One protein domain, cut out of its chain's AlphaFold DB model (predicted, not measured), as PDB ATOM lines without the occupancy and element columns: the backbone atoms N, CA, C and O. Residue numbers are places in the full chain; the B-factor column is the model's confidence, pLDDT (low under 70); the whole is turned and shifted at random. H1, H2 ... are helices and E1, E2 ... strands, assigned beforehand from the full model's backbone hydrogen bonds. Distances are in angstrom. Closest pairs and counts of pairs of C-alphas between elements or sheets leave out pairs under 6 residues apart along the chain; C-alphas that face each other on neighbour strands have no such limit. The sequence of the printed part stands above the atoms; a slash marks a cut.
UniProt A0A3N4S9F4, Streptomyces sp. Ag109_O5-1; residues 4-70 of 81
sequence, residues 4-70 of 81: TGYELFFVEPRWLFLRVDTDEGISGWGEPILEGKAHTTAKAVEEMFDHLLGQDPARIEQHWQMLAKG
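This is residues 4 to 70 of the 81 residues of a protein of Streptomyces sp. Ag109_O5-1 (UniProt A0A3N4S9F4). A small antiparallel sheet, in order E1, E2, E3, has H1 lengthwise over one face in two layers; short H2 is off the sheet, near H1's end. The printed part has 67 residues with three named strands, a meander where each is antiparallel to the one before, then two named helices: a mixed class. It is compact, radius of gyration of the C-alphas 12.2 A, spans 33 by 29 by 16 A.

E1, residues 4 to 11, spans 23.2 A from C-alpha 4 (202.901, 159.790, 267.271); E2, 15 to 22, 23.4 A; E3, 27 to 30, 10.2 A. H1, 38 to 49, spans 16.3 A; H2, 60 to 68, 12.1 A to C-alpha 68 (210.443, 158.020, 287.062).

Within hydrogen-bond range are N 7 and O 19, 2.9 A, in hairpin E1 and E2, and N 20 and O 28, 2.8 A, in hairpin E2 and E3. H1 is over E1 and E2, height over the sheet 10.0 A; its closest C-alphas to E2 are Ala 38 and Leu 16, 6.0 A. H2 is close to H1 but not clearly touching, closest C-alphas Leu 67 and Met 48, 6.7 A. In both helices every O i to N i+4 pair is within range.

The printed part has no cut and no long link; residue 70 is under pLDDT 70.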
ATOM      1  N   THR A   4     202.951 158.650 268.204       98.44
ATOM      2  CA  THR A   4     202.901 159.790 267.271       98.44
ATOM      3  C   THR A   4     202.456 161.081 267.936       98.44
ATOM      4  O   THR A   4     202.810 162.157 267.458       98.44
ATOM      5  N   GLY A   5     201.728 160.998 269.046       98.00
ATOM      6  CA  GLY A   5     201.265 162.176 269.761       98.00
ATOM      7  C   GLY A   5     200.404 161.839 270.964       98.00
ATOM      8  O   GLY A   5     200.228 160.674 271.330       98.00
ATOM      9  N   TYR A   6     199.879 162.893 271.573       98.31
ATOM     10  CA  TYR A   6     198.942 162.802 272.674       98.31
ATOM     11  C   TYR A   6     197.973 163.973 272.680       98.31
ATOM     12  O   TYR A   6     198.234 165.023 272.093       98.31
ATOM     13  N   GLU A   7     196.870 163.786 273.390       98.31
ATOM     14  CA  GLU A   7     195.878 164.817 273.639       98.31
ATOM     15  C   GLU A   7     195.426 164.747 275.100       98.31
ATOM     16  O   GLU A   7     195.231 163.663 275.659       98.31
ATOM     17  N   LEU A   8     195.293 165.918 275.723       97.81
ATOM     18  CA  LEU A   8     194.825 166.073 277.095       97.81
ATOM     19  C   LEU A   8     193.404 166.629 277.099       97.81
ATOM     20  O   LEU A   8     193.126 167.654 276.482       97.81
ATOM     21  N   PHE A   9     192.523 165.980 277.853       97.31
ATOM     22  CA  PHE A   9     191.116 166.345 277.966       97.31
ATOM     23  C   PHE A   9     190.818 166.765 279.399       97.31
ATOM     24  O   PHE A   9     190.778 165.933 280.306       97.31
ATOM     25  N   PHE A  10     190.586 168.060 279.598       95.88
ATOM     26  CA  PHE A  10     190.050 168.567 280.855       95.88
ATOM     27  C   PHE A  10     188.545 168.327 280.879       95.88
ATOM     28  O   PHE A  10     187.823 168.813 280.009       95.88
ATOM     29  N   VAL A  11     188.077 167.579 281.873       92.88
ATOM     30  CA  VAL A  11     186.658 167.261 282.040       92.88
ATOM     31  C   VAL A  11     186.195 167.785 283.393       92.88
ATOM     32  O   VAL A  11     186.823 167.549 284.429       92.88
ATOM     33  N   GLU A  12     185.097 168.535 283.388       88.12
ATOM     34  CA  GLU A  12     184.515 169.054 284.621       88.12
ATOM     35  C   GLU A  12     184.103 167.913 285.575       88.12
ATOM     36  O   GLU A  12     183.677 166.849 285.129       88.12
ATOM     37  N   PRO A  13     184.194 168.115 286.902       85.94
ATOM     38  CA  PRO A  13     184.665 169.334 287.561       85.94
ATOM     39  C   PRO A  13     186.191 169.395 287.758       85.94
ATOM     40  O   PRO A  13     186.702 170.455 288.106       85.94
ATOM     41  N   ARG A  14     186.924 168.278 287.614       86.31
ATOM     42  CA  ARG A  14     188.362 168.209 287.965       86.31
ATOM     43  C   ARG A  14     189.146 167.047 287.348       86.31
ATOM     44  O   ARG A  14     190.197 166.690 287.875       86.31
ATOM     45  N   TRP A  15     188.631 166.414 286.305       92.12
ATOM     46  CA  TRP A  15     189.284 165.271 285.673       92.12
ATOM     47  C   TRP A  15     190.240 165.719 284.574       92.12
ATOM     48  O   TRP A  15     190.054 166.760 283.938       92.12
ATOM     49  N   LEU A  16     191.264 164.902 284.358       96.19
ATOM     50  CA  LEU A  16     192.202 165.039 283.258       96.19
ATOM     51  C   LEU A  16     192.386 163.660 282.634       96.19
ATOM     52  O   LEU A  16     192.955 162.776 283.272       96.19
ATOM     53  N   PHE A  17     191.921 163.488 281.400       97.44
ATOM     54  CA  PHE A  17     192.226 162.299 280.610       97.44
ATOM     55  C   PHE A  17     193.367 162.569 279.639       97.44
ATOM     56  O   PHE A  17     193.561 163.688 279.169       97.44
ATOM     57  N   LEU A  18     194.104 161.510 279.334       98.19
ATOM     58  CA  LEU A  18     195.192 161.471 278.373       98.19
ATOM     59  C   LEU A  18     194.873 160.404 277.331       98.19
ATOM     60  O   LEU A  18     194.659 159.243 277.686       98.19
ATOM     61  N   ARG A  19     194.896 160.788 276.055       98.50
ATOM     62  CA  ARG A  19     194.953 159.853 274.930       98.50
ATOM     63  C   ARG A  19     196.353 159.880 274.339       98.50
ATOM     64  O   ARG A  19     196.893 160.959 274.123       98.50
ATOM     65  N   VAL A  20     196.917 158.712 274.064       98.44
ATOM     66  CA  VAL A  20     198.198 158.545 273.370       98.44
ATOM     67  C   VAL A  20     197.949 157.814 272.063       98.44
ATOM     68  O   VAL A  20     197.385 156.723 272.083       98.44
ATOM     69  N   ASP A  21     198.385 158.399 270.953       98.62
ATOM     70  CA  ASP A  21     198.138 157.892 269.604       98.62
ATOM     71  C   ASP A  21     199.404 157.261 269.007       98.62
ATOM     72  O   ASP A  21     200.532 157.648 269.342       98.62
ATOM     73  N   THR A  22     199.225 156.270 268.127       98.75
ATOM     74  CA  THR A  22     200.325 155.574 267.444       98.75
ATOM     75  C   THR A  22     200.249 155.661 265.921       98.75
ATOM     76  O   THR A  22     199.220 156.011 265.343       98.75
ATOM     77  N   ASP A  23     201.349 155.310 265.252       98.56
ATOM     78  CA  ASP A  23     201.442 155.211 263.786       98.56
ATOM     79  C   ASP A  23     200.629 154.053 263.182       98.56
ATOM     80  O   ASP A  23     200.446 154.000 261.968       98.56
ATOM     81  N   GLU A  24     200.091 153.162 264.016       98.50
ATOM     82  CA  GLU A  24     199.218 152.055 263.611       98.50
ATOM     83  C   GLU A  24     197.726 152.368 263.826       98.50
ATOM     84  O   GLU A  24     196.874 151.503 263.630       98.50
ATOM     85  N   GLY A  25     197.386 153.603 264.218       97.94
ATOM     86  CA  GLY A  25     195.999 154.020 264.459       97.94
ATOM     87  C   GLY A  25     195.395 153.469 265.755       97.94
ATOM     88  O   GLY A  25     194.175 153.460 265.906       97.94
ATOM     89  N   ILE A  26     196.232 153.002 266.687       98.50
ATOM     90  CA  ILE A  26     195.815 152.537 268.015       98.50
ATOM     91  C   ILE A  26     195.949 153.693 269.007       98.50
ATOM     92  O   ILE A  26     196.980 154.366 269.040       98.50
ATOM     93  N   SER A  27     194.935 153.875 269.854       98.56
ATOM     94  CA  SER A  27     194.945 154.876 270.923       98.56
ATOM     95  C   SER A  27     194.884 154.220 272.301       98.56
ATOM     96  O   SER A  27     193.977 153.435 272.588       98.56
ATOM     97  N   GLY A  28     195.835 154.564 273.168       98.06
ATOM     98  CA  GLY A  28     195.822 154.217 274.590       98.06
ATOM     99  C   GLY A  28     195.221 155.346 275.426       98.06
ATOM    100  O   GLY A  28     195.449 156.516 275.129       98.06
ATOM    101  N   TRP A  29     194.476 155.004 276.479       98.31
ATOM    102  CA  TRP A  29     193.843 155.975 277.378       98.31
ATOM    103  C   TRP A  29     194.371 155.849 278.805       98.31
ATOM    104  O   TRP A  29     194.613 154.743 279.289       98.31
ATOM    105  N   GLY A  30     194.513 156.987 279.481       96.44
ATOM    106  CA  GLY A  30     194.896 157.071 280.887       96.44
ATOM    107  C   GLY A  30     194.312 158.300 281.579       96.44
ATOM    108  O   GLY A  30     193.757 159.192 280.938       96.44
ATOM    109  N   GLU A  31     194.458 158.351 282.901       96.50
ATOM    110  CA  GLU A  31     193.943 159.432 283.750       96.50
ATOM    111  C   GLU A  31     195.066 159.979 284.650       96.50
ATOM    112  O   GLU A  31     195.248 159.523 285.782       96.50
ATOM    113  N   PRO A  32     195.888 160.924 284.156       92.19
ATOM    114  CA  PRO A  32     196.981 161.497 284.929       92.19
ATOM    115  C   PRO A  32     196.462 162.633 285.819       92.19
ATOM    116  O   PRO A  32     196.798 163.794 285.601       92.19
ATOM    117  N   ILE A  33     195.623 162.336 286.812       89.81
ATOM    118  CA  ILE A  33     195.113 163.354 287.738       89.81
ATOM    119  C   ILE A  33     195.719 163.211 289.132       89.81
ATOM    120  O   ILE A  33     195.719 162.145 289.742       89.81
ATOM    121  N   LEU A  34     196.192 164.336 289.665       86.56
ATOM    122  CA  LEU A  34     196.325 164.540 291.101       86.56
ATOM    123  C   LEU A  34     195.179 165.455 291.543       86.56
ATOM    124  O   LEU A  34     194.957 166.506 290.933       86.56
ATOM    125  N   GLU A  35     194.431 165.057 292.574       84.94
ATOM    126  CA  GLU A  35     193.221 165.769 292.992       84.94
ATOM    127  C   GLU A  35     193.493 167.266 293.233       84.94
ATOM    128  O   GLU A  35     194.409 167.654 293.959       84.94
ATOM    129  N   GLY A  36     192.715 168.127 292.565       86.06
ATOM    130  CA  GLY A  36     192.854 169.585 292.648       86.06
ATOM    131  C   GLY A  36     194.065 170.174 291.909       86.06
ATOM    132  O   GLY A  36     194.331 171.369 292.044       86.06
ATOM    133  N   LYS A  37     194.809 169.373 291.134       91.19
ATOM    134  CA  LYS A  37     196.051 169.779 290.448       91.19
ATOM    135  C   LYS A  37     196.066 169.470 288.947       91.19
ATOM    136  O   LYS A  37     197.142 169.410 288.364       91.19
ATOM    137  N   ALA A  38     194.900 169.369 288.303       92.06
ATOM    138  CA  ALA A  38     194.766 169.028 286.879       92.06
ATOM    139  C   ALA A  38     195.730 169.803 285.959       92.06
ATOM    140  O   ALA A  38     196.455 169.199 285.181       92.06
ATOM    141  N   HIS A  39     195.811 171.131 286.082       93.50
ATOM    142  CA  HIS A  39     196.711 171.927 285.236       93.50
ATOM    143  C   HIS A  39     198.198 171.683 285.520       93.50
ATOM    144  O   HIS A  39     199.007 171.691 284.596       93.50
ATOM    145  N   THR A  40     198.573 171.447 286.780       94.44
ATOM    146  CA  THR A  40     199.956 171.104 287.133       94.44
ATOM    147  C   THR A  40     200.323 169.735 286.576       94.44
ATOM    148  O   THR A  40     201.389 169.586 285.989       94.44
ATOM    149  N   THR A  41     199.431 168.748 286.699       94.12
ATOM    150  CA  THR A  41     199.683 167.418 286.142       94.12
ATOM    151  C   THR A  41     199.707 167.438 284.615       94.12
ATOM    152  O   THR A  41     200.556 166.780 284.027       94.12
ATOM    153  N   ALA A  42     198.874 168.256 283.963       95.94
ATOM    154  CA  ALA A  42     198.940 168.466 282.518       95.94
ATOM    155  C   ALA A  42     200.315 168.981 282.069       95.94
ATOM    156  O   ALA A  42     200.885 168.430 281.135       95.94
ATOM    157  N   LYS A  43     200.891 169.968 282.772       96.25
ATOM    158  CA  LYS A  43     202.252 170.444 282.472       96.25
ATOM    159  C   LYS A  43     203.321 169.378 282.674       96.25
ATOM    160  O   LYS A  43     204.203 169.259 281.835       96.25
ATOM    161  N   ALA A  44     203.200 168.557 283.716       94.44
ATOM    162  CA  ALA A  44     204.099 167.420 283.890       94.44
ATOM    163  C   ALA A  44     203.992 166.422 282.722       94.44
ATOM    164  O   ALA A  44     205.015 165.937 282.247       94.44
ATOM    165  N   VAL A  45     202.779 166.140 282.226       95.44
ATOM    166  CA  VAL A  45     202.594 165.287 281.040       95.44
ATOM    167  C   VAL A  45     203.244 165.915 279.811       95.44
ATOM    168  O   VAL A  45     203.959 165.209 279.110       95.44
ATOM    169  N   GLU A  46     203.038 167.215 279.574       95.19
ATOM    170  CA  GLU A  46     203.637 167.923 278.437       95.19
ATOM    171  C   GLU A  46     205.169 167.814 278.431       95.19
ATOM    172  O   GLU A  46     205.744 167.419 277.421       95.19
ATOM    173  N   GLU A  47     205.820 168.090 279.565       93.00
ATOM    174  CA  GLU A  47     207.281 168.002 279.704       93.00
ATOM    175  C   GLU A  47     207.805 166.569 279.533       93.00
ATOM    176  O   GLU A  47     208.859 166.342 278.940       93.00
ATOM    177  N   MET A  48     207.073 165.578 280.045       92.56
ATOM    178  CA  MET A  48     207.478 164.172 279.970       92.56
ATOM    179  C   MET A  48     207.302 163.571 278.572       92.56
ATOM    180  O   MET A  48     208.004 162.616 278.222       92.56
ATOM    181  N   PHE A  49     206.372 164.092 277.770       93.81
ATOM    182  CA  PHE A  49     205.988 163.456 276.512       93.81
ATOM    183  C   PHE A  49     207.062 163.529 275.427       93.81
ATOM    184  O   PHE A  49     207.137 162.632 274.582       93.81
ATOM    185  N   ASP A  50     207.945 164.526 275.490       90.69
ATOM    186  CA  ASP A  50     209.091 164.662 274.584       90.69
ATOM    187  C   ASP A  50     209.985 163.411 274.578       90.69
ATOM    188  O   ASP A  50     210.624 163.089 273.574       90.69
ATOM    189  N   HIS A  51     209.997 162.650 275.675       92.69
ATOM    190  CA  HIS A  51     210.752 161.404 275.779       92.69
ATOM    191  C   HIS A  51     210.052 160.193 275.154       92.69
ATOM    192  O   HIS A  51     210.704 159.183 274.880       92.69
ATOM    193  N   LEU A  52     208.738 160.271 274.946       95.62
ATOM    194  CA  LEU A  52     207.910 159.170 274.457       95.62
ATOM    195  C   LEU A  52     207.677 159.235 272.946       95.62
ATOM    196  O   LEU A  52     207.494 158.193 272.314       95.62
ATOM    197  N   LEU A  53     207.708 160.430 272.348       96.56
ATOM    198  CA  LEU A  53     207.497 160.601 270.910       96.56
ATOM    199  C   LEU A  53     208.462 159.738 270.081       96.56
ATOM    200  O   LEU A  53     209.675 159.703 270.298       96.56
ATOM    201  N   GLY A  54     207.903 159.008 269.116       97.38
ATOM    202  CA  GLY A  54     208.634 158.105 268.228       97.38
ATOM    203  C   GLY A  54     209.117 156.801 268.872       97.38
ATOM    204  O   GLY A  54     209.666 155.958 268.159       97.38
ATOM    205  N   GLN A  55     208.918 156.606 270.179       97.56
ATOM    206  CA  GLN A  55     209.265 155.361 270.856       97.56
ATOM    207  C   GLN A  55     208.212 154.272 270.624       97.56
ATOM    208  O   GLN A  55     207.039 154.554 270.383       97.56
ATOM    209  N   ASP A  56     208.638 153.014 270.742       97.81
ATOM    210  CA  ASP A  56     207.741 151.855 270.745       97.81
ATOM    211  C   ASP A  56     206.963 151.787 272.074       97.81
ATOM    212  O   ASP A  56     207.592 151.567 273.118       97.81
ATOM    213  N   PRO A  57     205.626 151.953 272.080       97.56
ATOM    214  CA  PRO A  57     204.817 151.962 273.302       97.56
ATOM    215  C   PRO A  57     204.811 150.621 274.054       97.56
ATOM    216  O   PRO A  57     204.509 150.605 275.245       97.56
ATOM    217  N   ALA A  58     205.184 149.502 273.416       97.44
ATOM    218  CA  ALA A  58     205.228 148.192 274.072       97.44
ATOM    219  C   ALA A  58     206.356 148.075 275.119       97.44
ATOM    220  O   ALA A  58     206.344 147.172 275.956       97.44
ATOM    221  N   ARG A  59     207.319 149.007 275.128       97.06
ATOM    222  CA  ARG A  59     208.442 149.056 276.085       97.06
ATOM    223  C   ARG A  59     208.041 149.710 277.417       97.06
ATOM    224  O   ARG A  59     208.751 150.575 277.922       97.06
ATOM    225  N   ILE A  60     206.909 149.288 277.985       96.12
ATOM    226  CA  ILE A  60     206.229 149.933 279.125       96.12
ATOM    227  C   ILE A  60     207.174 150.176 280.311       96.12
ATOM    228  O   ILE A  60     207.306 151.309 280.767       96.12
ATOM    229  N   GLU A  61     207.874 149.138 280.779       95.88
ATOM    230  CA  GLU A  61     208.785 149.245 281.930       95.88
ATOM    231  C   GLU A  61     209.921 150.239 281.668       95.88
ATOM    232  O   GLU A  61     210.300 151.019 282.534       95.88
ATOM    233  N   GLN A  62     210.456 150.262 280.449       94.38
ATOM    234  CA  GLN A  62     211.524 151.190 280.104       94.38
ATOM    235  C   GLN A  62     211.037 152.639 280.089       94.38
ATOM    236  O   GLN A  62     211.747 153.514 280.589       94.38
ATOM    237  N   HIS A  63     209.844 152.889 279.540       95.12
ATOM    238  CA  HIS A  63     209.223 154.213 279.588       95.12
ATOM    239  C   HIS A  63     209.021 154.656 281.029       95.12
ATOM    240  O   HIS A  63     209.403 155.766 281.385       95.12
ATOM    241  N   TRP A  64     208.516 153.760 281.880       94.38
ATOM    242  CA  TRP A  64     208.343 154.038 283.301       94.38
ATOM    243  C   TRP A  64     209.669 154.384 283.987       94.38
ATOM    244  O   TRP A  64     209.773 155.430 284.622       94.38
ATOM    245  N   GLN A  65     210.709 153.563 283.812       93.88
ATOM    246  CA  GLN A  65     212.027 153.793 284.415       93.88
ATOM    247  C   GLN A  65     212.646 155.124 283.975       93.88
ATOM    248  O   GLN A  65     213.234 155.825 284.795       93.88
ATOM    249  N   MET A  66     212.515 155.471 282.692       91.25
ATOM    250  CA  MET A  66     213.014 156.726 282.131       91.25
ATOM    251  C   MET A  66     212.290 157.942 282.719       91.25
ATOM    252  O   MET A  66     212.940 158.908 283.107       91.25
ATOM    253  N   LEU A  67     210.959 157.895 282.808       93.00
ATOM    254  CA  LEU A  67     210.173 159.004 283.350       93.00
ATOM    255  C   LEU A  67     210.359 159.143 284.870       93.00
ATOM    256  O   LEU A  67     210.535 160.248 285.375       93.00
ATOM    257  N   ALA A  68     210.379 158.027 285.602       90.06
ATOM    258  CA  ALA A  68     210.443 158.020 287.062       90.06
ATOM    259  C   ALA A  68     211.811 158.442 287.624       90.06
ATOM    260  O   ALA A  68     211.878 159.021 288.707       90.06
ATOM    261  N   LYS A  69     212.913 158.160 286.917       85.56
ATOM    262  CA  LYS A  69     214.282 158.474 287.378       85.56
ATOM    263  C   LYS A  69     214.761 159.874 286.982       85.56
ATOM    264  O   LYS A  69     215.908 160.226 287.256       85.56
ATOM    265  N   GLY A  70     213.886 160.666 286.366       68.75
ATOM    266  CA  GLY A  70     214.262 161.872 285.649       68.75
ATOM    267  C   GLY A  70     214.779 161.506 284.262       68.75
ATOM    268  O   GLY A  70     215.490 160.519 284.101       68.75
TER     269      GLY A  70